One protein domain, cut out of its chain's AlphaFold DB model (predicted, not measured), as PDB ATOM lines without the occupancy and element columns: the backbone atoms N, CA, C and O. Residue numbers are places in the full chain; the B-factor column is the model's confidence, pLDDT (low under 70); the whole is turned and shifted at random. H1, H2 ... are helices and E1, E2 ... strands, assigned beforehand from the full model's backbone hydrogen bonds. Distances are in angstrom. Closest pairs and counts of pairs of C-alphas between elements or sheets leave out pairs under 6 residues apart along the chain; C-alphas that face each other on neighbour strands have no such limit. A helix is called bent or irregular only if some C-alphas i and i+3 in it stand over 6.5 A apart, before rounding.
ATOM      1  N   ALA A  13     132.033 121.380 153.115       89.94
ATOM      2  CA  ALA A  13     132.760 122.401 152.368       89.94
ATOM      3  C   ALA A  13     134.215 122.555 152.848       89.94
ATOM      4  O   ALA A  13     135.112 122.686 152.018       89.94
ATOM      5  N   ALA A  14     134.460 122.498 154.163       92.25
ATOM      6  CA  ALA A  14     135.812 122.550 154.717       92.25
ATOM      7  C   ALA A  14     136.637 121.318 154.316       92.25
ATOM      8  O   ALA A  14     137.787 121.462 153.908       92.25
ATOM      9  N   VAL A  15     136.042 120.120 154.363       93.69
ATOM     10  CA  VAL A  15     136.713 118.887 153.914       93.69
ATOM     11  C   VAL A  15     137.056 118.950 152.435       93.69
ATOM     12  O   VAL A  15     138.188 118.645 152.073       93.69
ATOM     13  N   VAL A  16     136.122 119.384 151.586       95.44
ATOM     14  CA  VAL A  16     136.365 119.530 150.144       95.44
ATOM     15  C   VAL A  16     137.514 120.503 149.886       95.44
ATOM     16  O   VAL A  16     138.431 120.161 149.148       95.44
ATOM     17  N   ALA A  17     137.523 121.672 150.531       95.62
ATOM     18  CA  ALA A  17     138.580 122.666 150.341       95.62
ATOM     19  C   ALA A  17     139.969 122.140 150.751       95.62
ATOM     20  O   ALA A  17     140.926 122.273 149.988       95.62
ATOM     21  N   VAL A  18     140.074 121.501 151.923       96.31
ATOM     22  CA  VAL A  18     141.339 120.910 152.395       96.31
ATOM     23  C   VAL A  18     141.781 119.762 151.486       96.31
ATOM     24  O   VAL A  18     142.956 119.679 151.137       96.31
ATOM     25  N   SER A  19     140.847 118.914 151.049       96.50
ATOM     26  CA  SER A  19     141.139 117.796 150.143       96.50
ATOM     27  C   SER A  19     141.651 118.289 148.794       96.50
ATOM     28  O   SER A  19     142.656 117.784 148.311       96.50
ATOM     29  N   MET A  20     141.021 119.314 148.210       96.12
ATOM     30  CA  MET A  20     141.472 119.900 146.944       96.12
ATOM     31  C   MET A  20     142.915 120.407 147.039       96.12
ATOM     32  O   MET A  20     143.736 120.080 146.184       96.12
ATOM     33  N   ALA A  21     143.238 121.165 148.092       95.31
ATOM     34  CA  ALA A  21     144.590 121.678 148.306       95.31
ATOM     35  C   ALA A  21     145.615 120.555 148.531       95.31
ATOM     36  O   ALA A  21     146.752 120.662 148.078       95.31
ATOM     37  N   PHE A  22     145.213 119.480 149.212       95.94
ATOM     38  CA  PHE A  22     146.081 118.344 149.495       95.94
ATOM     39  C   PHE A  22     146.329 117.456 148.269       95.94
ATOM     40  O   PHE A  22     147.457 117.025 148.073       95.94
ATOM     41  N   ILE A  23     145.305 117.188 147.452       95.69
ATOM     42  CA  ILE A  23     145.338 116.195 146.362       95.69
ATOM     43  C   ILE A  23     145.933 116.770 145.070       95.69
ATOM     44  O   ILE A  23     146.701 116.081 144.400       95.69
ATOM     45  N   LYS A  24     145.638 118.037 144.733       94.19
ATOM     46  CA  LYS A  24     146.050 118.657 143.454       94.19
ATOM     47  C   LYS A  24     147.558 118.520 143.149       94.19
ATOM     48  O   LYS A  24     147.879 118.232 141.998       94.19
ATOM     49  N   PRO A  25     148.491 118.664 144.118       93.94
ATOM     50  CA  PRO A  25     149.924 118.488 143.864       93.94
ATOM     51  C   PRO A  25     150.348 117.062 143.484       93.94
ATOM     52  O   PRO A  25     151.336 116.909 142.773       93.94
ATOM     53  N   TRP A  26     149.638 116.034 143.962       92.94
ATOM     54  CA  TRP A  26     149.972 114.629 143.691       92.94
ATOM     55  C   TRP A  26     149.476 114.178 142.320       92.94
ATOM     56  O   TRP A  26     150.193 113.482 141.607       92.94
ATOM     57  N   GLU A  27     148.265 114.594 141.955       92.62
ATOM     58  CA  GLU A  27     147.623 114.225 140.690       92.62
ATOM     59  C   GLU A  27     148.189 115.022 139.501       92.62
ATOM     60  O   GLU A  27     148.334 114.508 138.389       92.62
ATOM     61  N   GLY A  28     148.533 116.293 139.729       93.88
ATOM     62  CA  GLY A  28     148.875 117.227 138.660       93.88
ATOM     63  C   GLY A  28     147.665 117.605 137.795       93.88
ATOM     64  O   GLY A  28     146.525 117.249 138.082       93.88
ATOM     65  N   VAL A  29     147.906 118.376 136.730       96.31
ATOM     66  CA  VAL A  29     146.850 118.837 135.810       96.31
ATOM     67  C   VAL A  29     147.297 118.630 134.368       96.31
ATOM     68  O   VAL A  29     148.382 119.061 133.975       96.31
ATOM     69  N   ARG A  30     146.447 117.989 133.557       97.12
ATOM     70  CA  ARG A  30     146.632 117.862 132.103       97.12
ATOM     71  C   ARG A  30     145.446 118.458 131.355       97.12
ATOM     72  O   ARG A  30     144.398 117.832 131.243       97.12
ATOM     73  N   HIS A  31     145.617 119.659 130.811       98.06
ATOM     74  CA  HIS A  31     144.536 120.382 130.129       98.06
ATOM     75  C   HIS A  31     144.054 119.723 128.836       98.06
ATOM     76  O   HIS A  31     142.893 119.872 128.468       98.06
ATOM     77  N   VAL A  32     144.932 119.008 128.131       98.19
ATOM     78  CA  VAL A  32     144.560 118.275 126.918       98.19
ATOM     79  C   VAL A  32     144.174 116.854 127.300       98.19
ATOM     80  O   VAL A  32     144.982 116.133 127.889       98.19
ATOM     81  N   ALA A  33     142.950 116.461 126.956       98.00
ATOM     82  CA  ALA A  33     142.460 115.114 127.208       98.00
ATOM     83  C   ALA A  33     143.297 114.062 126.473       98.00
ATOM     84  O   ALA A  33     143.588 114.199 125.282       98.00
ATOM     85  N   TYR A  34     143.628 112.985 127.174       96.94
ATOM     86  CA  TYR A  34     144.458 111.888 126.692       96.94
ATOM     87  C   TYR A  34     143.786 110.547 126.987       96.94
ATOM     88  O   TYR A  34     142.890 110.464 127.823       96.94
ATOM     89  N   SER A  35     144.201 109.495 126.286       96.88
ATOM     90  CA  SER A  35     143.826 108.126 126.638       96.88
ATOM     91  C   SER A  35     144.856 107.600 127.630       96.88
ATOM     92  O   SER A  35     146.059 107.701 127.371       96.88
ATOM     93  N   ASP A  36     144.401 107.134 128.787       92.44
ATOM     94  CA  ASP A  36     145.280 106.545 129.789       92.44
ATOM     95  C   ASP A  36     145.793 105.152 129.362       92.44
ATOM     96  O   ASP A  36     145.516 104.657 128.268       92.44
ATOM     97  N   VAL A  37     146.566 104.500 130.236       92.75
ATOM     98  CA  VAL A  37     147.178 103.190 129.949       92.75
ATOM     99  C   VAL A  37     146.169 102.048 129.786       92.75
ATOM    100  O   VAL A  37     146.531 101.006 129.243       92.75
ATOM    101  N   VAL A  38     144.925 102.226 130.240       93.75
ATOM    102  CA  VAL A  38     143.836 101.245 130.111       93.75
ATOM    103  C   VAL A  38     142.777 101.664 129.081       93.75
ATOM    104  O   VAL A  38     141.782 100.965 128.906       93.75
ATOM    105  N   GLY A  39     143.005 102.757 128.346       94.00
ATOM    106  CA  GLY A  39     142.150 103.216 127.253       94.00
ATOM    107  C   GLY A  39     141.038 104.188 127.660       94.00
ATOM    108  O   GLY A  39     140.197 104.517 126.823       94.00
ATOM    109  N   ILE A  40     141.011 104.674 128.903       95.75
ATOM    110  CA  ILE A  40     139.994 105.615 129.390       95.75
ATOM    111  C   ILE A  40     140.407 107.048 129.043       95.75
ATOM    112  O   ILE A  40     141.524 107.494 129.321       95.75
ATOM    113  N   THR A  41     139.488 107.792 128.425       97.56
ATOM    114  CA  THR A  41     139.700 109.209 128.124       97.56
ATOM    115  C   THR A  41     139.691 110.023 129.417       97.56
ATOM    116  O   THR A  41     138.674 110.101 130.101       97.56
ATOM    117  N   THR A  42     140.822 110.656 129.718       97.12
ATOM    118  CA  THR A  42     141.082 111.367 130.972       97.12
ATOM    119  C   THR A  42     141.545 112.794 130.694       97.12
ATOM    120  O   THR A  42     142.299 113.038 129.748       97.12
ATOM    121  N   ALA A  43     141.124 113.756 131.515       98.00
ATOM    122  CA  ALA A  43     141.561 115.150 131.432       98.00
ATOM    123  C   ALA A  43     141.694 115.805 132.814       98.00
ATOM    124  O   ALA A  43     141.200 115.296 133.819       98.00
ATOM    125  N   CYS A  44     142.327 116.978 132.850       97.69
ATOM    126  CA  CYS A  44     142.499 117.804 134.041       97.69
ATOM    127  C   CYS A  44     143.184 117.026 135.180       97.69
ATOM    128  O   CYS A  44     144.229 116.411 134.950       97.69
ATOM    129  N   THR A  45     142.622 117.069 136.386       97.06
ATOM    130  CA  THR A  45     143.104 116.358 137.576       97.06
ATOM    131  C   THR A  45     142.447 114.977 137.657       97.06
ATOM    132  O   THR A  45     141.628 114.733 138.537       97.06
ATOM    133  N   GLY A  46     142.723 114.105 136.682       94.81
ATOM    134  CA  GLY A  46     142.237 112.715 136.686       94.81
ATOM    135  C   GLY A  46     140.740 112.522 136.397       94.81
ATOM    136  O   GLY A  46     140.191 111.476 136.726       94.81
ATOM    137  N   HIS A  47     140.060 113.496 135.786       97.38
ATOM    138  CA  HIS A  47     138.629 113.395 135.489       97.38
ATOM    139  C   HIS A  47     138.363 112.476 134.284       97.38
ATOM    140  O   HIS A  47     138.954 112.669 133.218       97.38
ATOM    141  N   THR A  48     137.432 111.529 134.434       96.50
ATOM    142  CA  THR A  48     137.093 110.500 133.427       96.50
ATOM    143  C   THR A  48     135.601 110.477 133.064       96.50
ATOM    144  O   THR A  48     135.052 109.431 132.707       96.50
ATOM    145  N   GLY A  49     134.899 111.601 133.224       95.00
ATOM    146  CA  GLY A  49     133.475 111.693 132.905       95.00
ATOM    147  C   GLY A  49     133.176 111.495 131.409       95.00
ATOM    148  O   GLY A  49     134.041 111.723 130.559       95.00
ATOM    149  N   PRO A  50     131.941 111.099 131.044       96.19
ATOM    150  CA  PRO A  50     131.539 110.933 129.645       96.19
ATOM    151  C   PRO A  50     131.598 112.239 128.832       96.19
ATOM    152  O   PRO A  50     131.551 112.203 127.605       96.19
ATOM    153  N   GLU A  51     131.689 113.396 129.494       96.31
ATOM    154  CA  GLU A  51     131.866 114.704 128.861       96.31
ATOM    155  C   GLU A  51     133.306 114.999 128.390       96.31
ATOM    156  O   GLU A  51     133.554 116.039 127.760       96.31
ATOM    157  N   VAL A  52     134.265 114.117 128.693       97.69
ATOM    158  CA  VAL A  52     135.658 114.269 128.266       97.69
ATOM    159  C   VAL A  52     135.812 113.837 126.806       97.69
ATOM    160  O   VAL A  52     135.529 112.704 126.425       97.69
ATOM    161  N   ILE A  53     136.309 114.753 125.977       97.88
ATOM    162  CA  ILE A  53     136.522 114.556 124.543       97.88
ATOM    163  C   ILE A  53     138.023 114.429 124.296       97.88
ATOM    164  O   ILE A  53     138.772 115.361 124.586       97.88
ATOM    165  N   LEU A  54     138.461 113.298 123.736       97.81
ATOM    166  CA  LEU A  54     139.875 113.017 123.461       97.81
ATOM    167  C   LEU A  54     140.521 114.130 122.618       97.81
ATOM    168  O   LEU A  54     139.967 114.556 121.606       97.81
ATOM    169  N   GLY A  55     141.698 114.602 123.038       97.44
ATOM    170  CA  GLY A  55     142.451 115.663 122.364       97.44
ATOM    171  C   GLY A  55     141.912 117.082 122.572       97.44
ATOM    172  O   GLY A  55     142.556 118.040 122.146       97.44
ATOM    173  N   LYS A  56     140.764 117.261 123.239       98.38
ATOM    174  CA  LYS A  56     140.236 118.592 123.553       98.38
ATOM    175  C   LYS A  56     141.037 119.240 124.685       98.38
ATOM    176  O   LYS A  56     141.352 118.591 125.679       98.38
ATOM    177  N   TYR A  57     141.325 120.533 124.530       98.44
ATOM    178  CA  TYR A  57     141.852 121.383 125.598       98.44
ATOM    179  C   TYR A  57     140.716 121.890 126.496       98.44
ATOM    180  O   TYR A  57     139.699 122.386 126.001       98.44
ATOM    181  N   TYR A  58     140.923 121.808 127.806       98.38
ATOM    182  CA  TYR A  58     140.054 122.352 128.843       98.38
ATOM    183  C   TYR A  58     140.824 123.385 129.662       98.38
ATOM    184  O   TYR A  58     141.962 123.139 130.053       98.38
ATOM    185  N   ASP A  59     140.225 124.546 129.908       98.19
ATOM    186  CA  ASP A  59     140.862 125.604 130.692       98.19
ATOM    187  C   ASP A  59     140.889 125.293 132.201       98.19
ATOM    188  O   ASP A  59     140.285 124.330 132.679       98.19
ATOM    189  N   GLU A  60     141.623 126.114 132.960       97.25
ATOM    190  CA  GLU A  60     141.765 125.953 134.413       97.25
ATOM    191  C   GLU A  60     140.411 126.004 135.132       97.25
ATOM    192  O   GLU A  60     140.184 125.242 136.065       97.25
ATOM    193  N   TYR A  61     139.483 126.848 134.670       97.69
ATOM    194  CA  TYR A  61     138.164 126.973 135.286       97.69
ATOM    195  C   TYR A  61     137.370 125.669 135.178       97.69
ATOM    196  O   TYR A  61     136.801 125.196 136.164       97.69
ATOM    197  N   GLN A  62     137.357 125.057 133.993       98.25
ATOM    198  CA  GLN A  62     136.703 123.775 133.777       98.25
ATOM    199  C   GLN A  62     137.395 122.652 134.557       98.25
ATOM    200  O   GLN A  62     136.708 121.814 135.150       98.25
ATOM    201  N   CYS A  63     138.730 122.649 134.594       98.00
ATOM    202  CA  CYS A  63     139.495 121.668 135.356       98.00
ATOM    203  C   CYS A  63     139.222 121.758 136.861       98.00
ATOM    204  O   CYS A  63     138.953 120.736 137.493       98.00
ATOM    205  N   ASP A  64     139.196 122.963 137.429       97.25
ATOM    206  CA  ASP A  64     138.872 123.175 138.841       97.25
ATOM    207  C   ASP A  64     137.411 122.836 139.158       97.25
ATOM    208  O   ASP A  64     137.114 122.293 140.227       97.25
ATOM    209  N   ALA A  65     136.486 123.112 138.233       98.00
ATOM    210  CA  ALA A  65     135.079 122.759 138.391       98.00
ATOM    211  C   ALA A  65     134.873 121.238 138.460       98.00
ATOM    212  O   ALA A  65     134.137 120.758 139.329       98.00
ATOM    213  N   TRP A  66     135.531 120.480 137.578       98.31
ATOM    214  CA  TRP A  66     135.513 119.016 137.626       98.31
ATOM    215  C   TRP A  66     136.214 118.480 138.866       98.31
ATOM    216  O   TRP A  66     135.618 117.701 139.603       98.31
ATOM    217  N   PHE A  67     137.406 118.983 139.184       97.69
ATOM    218  CA  PHE A  67     138.142 118.536 140.360       97.69
ATOM    219  C   PHE A  67     137.340 118.743 141.653       97.69
ATOM    220  O   PHE A  67     137.203 117.833 142.469       97.69
ATOM    221  N   LYS A  68     136.703 119.908 141.817       97.69
ATOM    222  CA  LYS A  68     135.810 120.167 142.953       97.69
ATOM    223  C   LYS A  68     134.629 119.196 142.995       97.69
ATOM    224  O   LYS A  68     134.245 118.758 144.083       97.69
ATOM    225  N   ARG A  69     134.022 118.889 141.843       97.31
ATOM    226  CA  ARG A  69     132.903 117.939 141.744       97.31
ATOM    227  C   ARG A  69     133.339 116.551 142.205       97.31
ATOM    228  O   ARG A  69     132.681 115.985 143.076       97.31
ATOM    229  N   ASP A  70     134.448 116.048 141.685       97.62
ATOM    230  CA  ASP A  70     134.928 114.691 141.951       97.62
ATOM    231  C   ASP A  70     135.360 114.526 143.416       97.62
ATOM    232  O   ASP A  70     134.957 113.574 144.086       97.62
ATOM    233  N   ILE A  71     136.044 115.527 143.984       97.38
ATOM    234  CA  ILE A  71     136.348 115.574 145.422       97.38
ATOM    235  C   ILE A  71     135.076 115.605 146.271       97.38
ATOM    236  O   ILE A  71     135.008 114.956 147.316       97.38
ATOM    237  N   THR A  72     134.046 116.338 145.843       96.44
ATOM    238  CA  THR A  72     132.769 116.379 146.568       96.44
ATOM    239  C   THR A  72     132.081 115.012 146.560       96.44
ATOM    240  O   THR A  72     131.498 114.626 147.576       96.44
ATOM    241  N   ILE A  73     132.161 114.269 145.452       95.69
ATOM    242  CA  ILE A  73     131.648 112.896 145.351       95.69
ATOM    243  C   ILE A  73     132.413 111.981 146.315       95.69
ATOM    244  O   ILE A  73     131.779 111.335 147.149       95.69
ATOM    245  N   ALA A  74     133.749 111.998 146.276       96.06
ATOM    246  CA  ALA A  74     134.591 111.195 147.164       96.06
ATOM    247  C   ALA A  74     134.329 111.506 148.651       96.06
ATOM    248  O   ALA A  74     134.043 110.603 149.439       96.06
ATOM    249  N   ALA A  75     134.317 112.788 149.035       93.94
ATOM    250  CA  ALA A  75     134.050 113.213 150.411       93.94
ATOM    251  C   ALA A  75     132.639 112.817 150.880       93.94
ATOM    252  O   ALA A  75     132.442 112.433 152.035       93.94
ATOM    253  N   SER A  76     131.649 112.880 149.985       92.81
ATOM    254  CA  SER A  76     130.283 112.434 150.285       92.81
ATOM    255  C   SER A  76     130.201 110.915 150.454       92.81
ATOM    256  O   SER A  76     129.472 110.449 151.331       92.81
ATOM    257  N   GLY A  77     130.965 110.153 149.666       92.94
ATOM    258  CA  GLY A  77     131.118 108.706 149.813       92.94
ATOM    259  C   GLY A  77     131.683 108.335 151.182       92.94
ATOM    260  O   GLY A  77     131.042 107.597 151.933       92.94
ATOM    261  N   VAL A  78     132.797 108.962 151.577       92.38
ATOM    262  CA  VAL A  78     133.393 108.798 152.917       92.38
ATOM    263  C   VAL A  78     132.376 109.100 154.017       92.38
ATOM    264  O   VAL A  78     132.210 108.300 154.938       92.38
ATOM    265  N   ALA A  79     131.654 110.219 153.910       89.38
ATOM    266  CA  ALA A  79     130.641 110.613 154.890       89.38
ATOM    267  C   ALA A  79     129.465 109.622 154.988       89.38
ATOM    268  O   ALA A  79     128.762 109.605 155.999       89.38
ATOM    269  N   SER A  80     129.219 108.828 153.943       89.12
ATOM    270  CA  SER A  80     128.178 107.799 153.936       89.12
ATOM    271  C   SER A  80     128.637 106.469 154.546       89.12
ATOM    272  O   SER A  80     127.831 105.792 155.186       89.12
ATOM    273  N   CYS A  81     129.923 106.122 154.413       89.50
ATOM    274  CA  CYS A  81     130.482 104.862 154.914       89.50
ATOM    275  C   CYS A  81     131.004 104.969 156.355       89.50
ATOM    276  O   CYS A  81     130.857 104.034 157.145       89.50
ATOM    277  N   VAL A  82     131.600 106.102 156.731       86.62
ATOM    278  CA  VAL A  82     132.125 106.312 158.086       86.62
ATOM    279  C   VAL A  82     131.004 106.838 158.969       86.62
ATOM    280  O   VAL A  82     130.629 108.000 158.871       86.62
ATOM    281  N   ASN A  83     130.459 105.975 159.835       75.12
ATOM    282  CA  ASN A  83     129.287 106.299 160.656       75.12
ATOM    283  C   ASN A  83     129.460 106.108 162.175       75.12
ATOM    284  O   ASN A  83     128.515 106.336 162.928       75.12
ATOM    285  N   ARG A  84     130.647 105.693 162.635       74.56
ATOM    286  CA  ARG A  84     130.871 105.300 164.040       74.56
ATOM    287  C   ARG A  84     131.559 106.351 164.906       74.56
ATOM    288  O   ARG A  84     131.350 106.349 166.113       74.56
ATOM    289  N   ALA A  85     132.376 107.221 164.319       78.25
ATOM    290  CA  ALA A  85     133.131 108.227 165.058       78.25
ATOM    291  C   ALA A  85     133.300 109.502 164.223       78.25
ATOM    292  O   ALA A  85     133.465 109.398 163.004       78.25
ATOM    293  N   PRO A  86     133.274 110.689 164.855       82.94
ATOM    294  CA  PRO A  86     133.524 111.935 164.155       82.94
ATOM    295  C   PRO A  86     134.980 112.001 163.685       82.94
ATOM    296  O   PRO A  86     135.905 111.809 164.474       82.94
ATOM    297  N   LEU A  87     135.187 112.302 162.404       88.56
ATOM    298  CA  LEU A  87     136.517 112.545 161.847       88.56
ATOM    299  C   LEU A  87     136.898 114.016 161.991       88.56
ATOM    300  O   LEU A  87     136.085 114.899 161.726       88.56
ATOM    301  N   THR A  88     138.154 114.306 162.319       92.00
ATOM    302  CA  THR A  88     138.696 115.656 162.091       92.00
ATOM    303  C   THR A  88     138.694 115.983 160.591       92.00
ATOM    304  O   THR A  88     138.698 115.080 159.752       92.00
ATOM    305  N   VAL A  89     138.738 117.270 160.231       92.50
ATOM    306  CA  VAL A  89     138.787 117.696 158.816       92.50
ATOM    307  C   VAL A  89     139.971 117.062 158.077       92.50
ATOM    308  O   VAL A  89     139.801 116.595 156.957       92.50
ATOM    309  N   ASN A  90     141.140 116.965 158.717       94.44
ATOM    310  CA  ASN A  90     142.332 116.368 158.109       94.44
ATOM    311  C   ASN A  90     142.193 114.852 157.909       94.44
ATOM    312  O   ASN A  90     142.592 114.337 156.870       94.44
ATOM    313  N   GLN A  91     141.591 114.131 158.863       94.50
ATOM    314  CA  GLN A  91     141.303 112.700 158.689       94.50
ATOM    315  C   GLN A  91     140.282 112.469 157.573       94.50
ATOM    316  O   GLN A  91     140.468 111.586 156.740       94.50
ATOM    317  N   ALA A  92     139.229 113.290 157.518       94.00
ATOM    318  CA  ALA A  92     138.251 113.234 156.439       94.00
ATOM    319  C   ALA A  92     138.893 113.548 155.078       94.00
ATOM    320  O   ALA A  92     138.586 112.873 154.098       94.00
ATOM    321  N   ALA A  93     139.823 114.506 155.012       94.88
ATOM    322  CA  ALA A  93     140.573 114.817 153.797       94.88
ATOM    323  C   ALA A  93     141.513 113.675 153.375       94.88
ATOM    324  O   ALA A  93     141.576 113.347 152.193       94.88
ATOM    325  N   ALA A  94     142.174 113.007 154.324       95.44
ATOM    326  CA  ALA A  94     142.997 111.831 154.042       95.44
ATOM    327  C   ALA A  94     142.162 110.671 153.471       95.44
ATOM    328  O   ALA A  94     142.530 110.077 152.460       95.44
ATOM    329  N   PHE A  95     140.999 110.383 154.064       95.31
ATOM    330  CA  PHE A  95     140.081 109.370 153.531       95.31
ATOM    331  C   PHE A  95     139.508 109.772 152.175       95.31
ATOM    332  O   PHE A  95     139.369 108.925 151.298       95.31
ATOM    333  N   THR A  96     139.219 111.060 151.980       96.12
ATOM    334  CA  THR A  96     138.768 111.596 150.691       96.12
ATOM    335  C   THR A  96     139.849 111.426 149.625       96.12
ATOM    336  O   THR A  96     139.524 111.009 148.524       96.12
ATOM    337  N   SER A  97     141.123 111.670 149.947       97.00
ATOM    338  CA  SER A  97     142.254 111.443 149.033       97.00
ATOM    339  C   SER A  97     142.393 109.982 148.634       97.00
ATOM    340  O   SER A  97     142.563 109.699 147.452       97.00
ATOM    341  N   LEU A  98     142.275 109.059 149.591       96.12
ATOM    342  CA  LEU A  98     142.279 107.630 149.287       96.12
ATOM    343  C   LEU A  98     141.103 107.274 148.368       96.12
ATOM    344  O   LEU A  98     141.303 106.698 147.307       96.12
ATOM    345  N   THR A  99     139.895 107.689 148.745       96.19
ATOM    346  CA  THR A  99     138.651 107.430 148.001       96.19
ATOM    347  C   THR A  99     138.679 108.027 146.593       96.19
ATOM    348  O   THR A  99     138.162 107.431 145.658       96.19
TER     349      THR A  99
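This is residues 13 to 99 of the 104 residues of a protein of Luteibacter sp. Sphag1AF (UniProt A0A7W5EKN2). A long helix, H2, runs along much of an elongated body; H1 and H3 cross its later part and pack on each other, and the hairpin E1-E2 packs near its beginning. The printed part has 87 residues, mostly helix, in the order H1, E1, E2, H2, H3, with an antiparallel sheet E1 - E2. It is only just compact, close to loose: radius of gyration of the C-alphas 13.9 A, spans 44 by 23 by 19 A.

H1, residues 13 to 27, touches H2, residues 60 to 81, with residues 15 to 20 alone, at a steep tilt of 63 degrees; the closest C-alphas, of Val 16 and Thr 72, are 6.0 A apart. E1, residues 30 to 35, and E2, residues 41 to 44, form a hairpin, N 34 and O 42 within hydrogen-bond range at 2.9 A. The closest C-alphas of E2 and H2, of Cys 44 and Cys 63, are 5.1 A apart. H3, residues 89 to 99, touches H1, closest at the C-alphas of Ala 93 and Ser 19, 4.7 A. It touches H2, about perpendicular at 80 degrees, closest at the C-alphas of Thr 96 and Ala 75, 5.0 A. Every O i to N i+4 pair is within hydrogen-bond range in H2 and H3, 9 of 11 in H1.

H1 begins at C-alpha 13 (132.760, 122.401, 152.368), spans 20.6 A and is only just irregular, C-alphas 22 and 25 being 6.8 A apart. E1 spans 11.5 A, E2 10.8 A, H2 31.5 A and H3 14.9 A, ending at C-alpha 99 (138.651, 107.430, 148.001).

The C-alphas farthest apart, of Gly 55 and Arg 84, are 44.5 A apart. The printed part has no cut; the link E2 to H2 is long, 15 residues. No printed residue is under 70 in pLDDT.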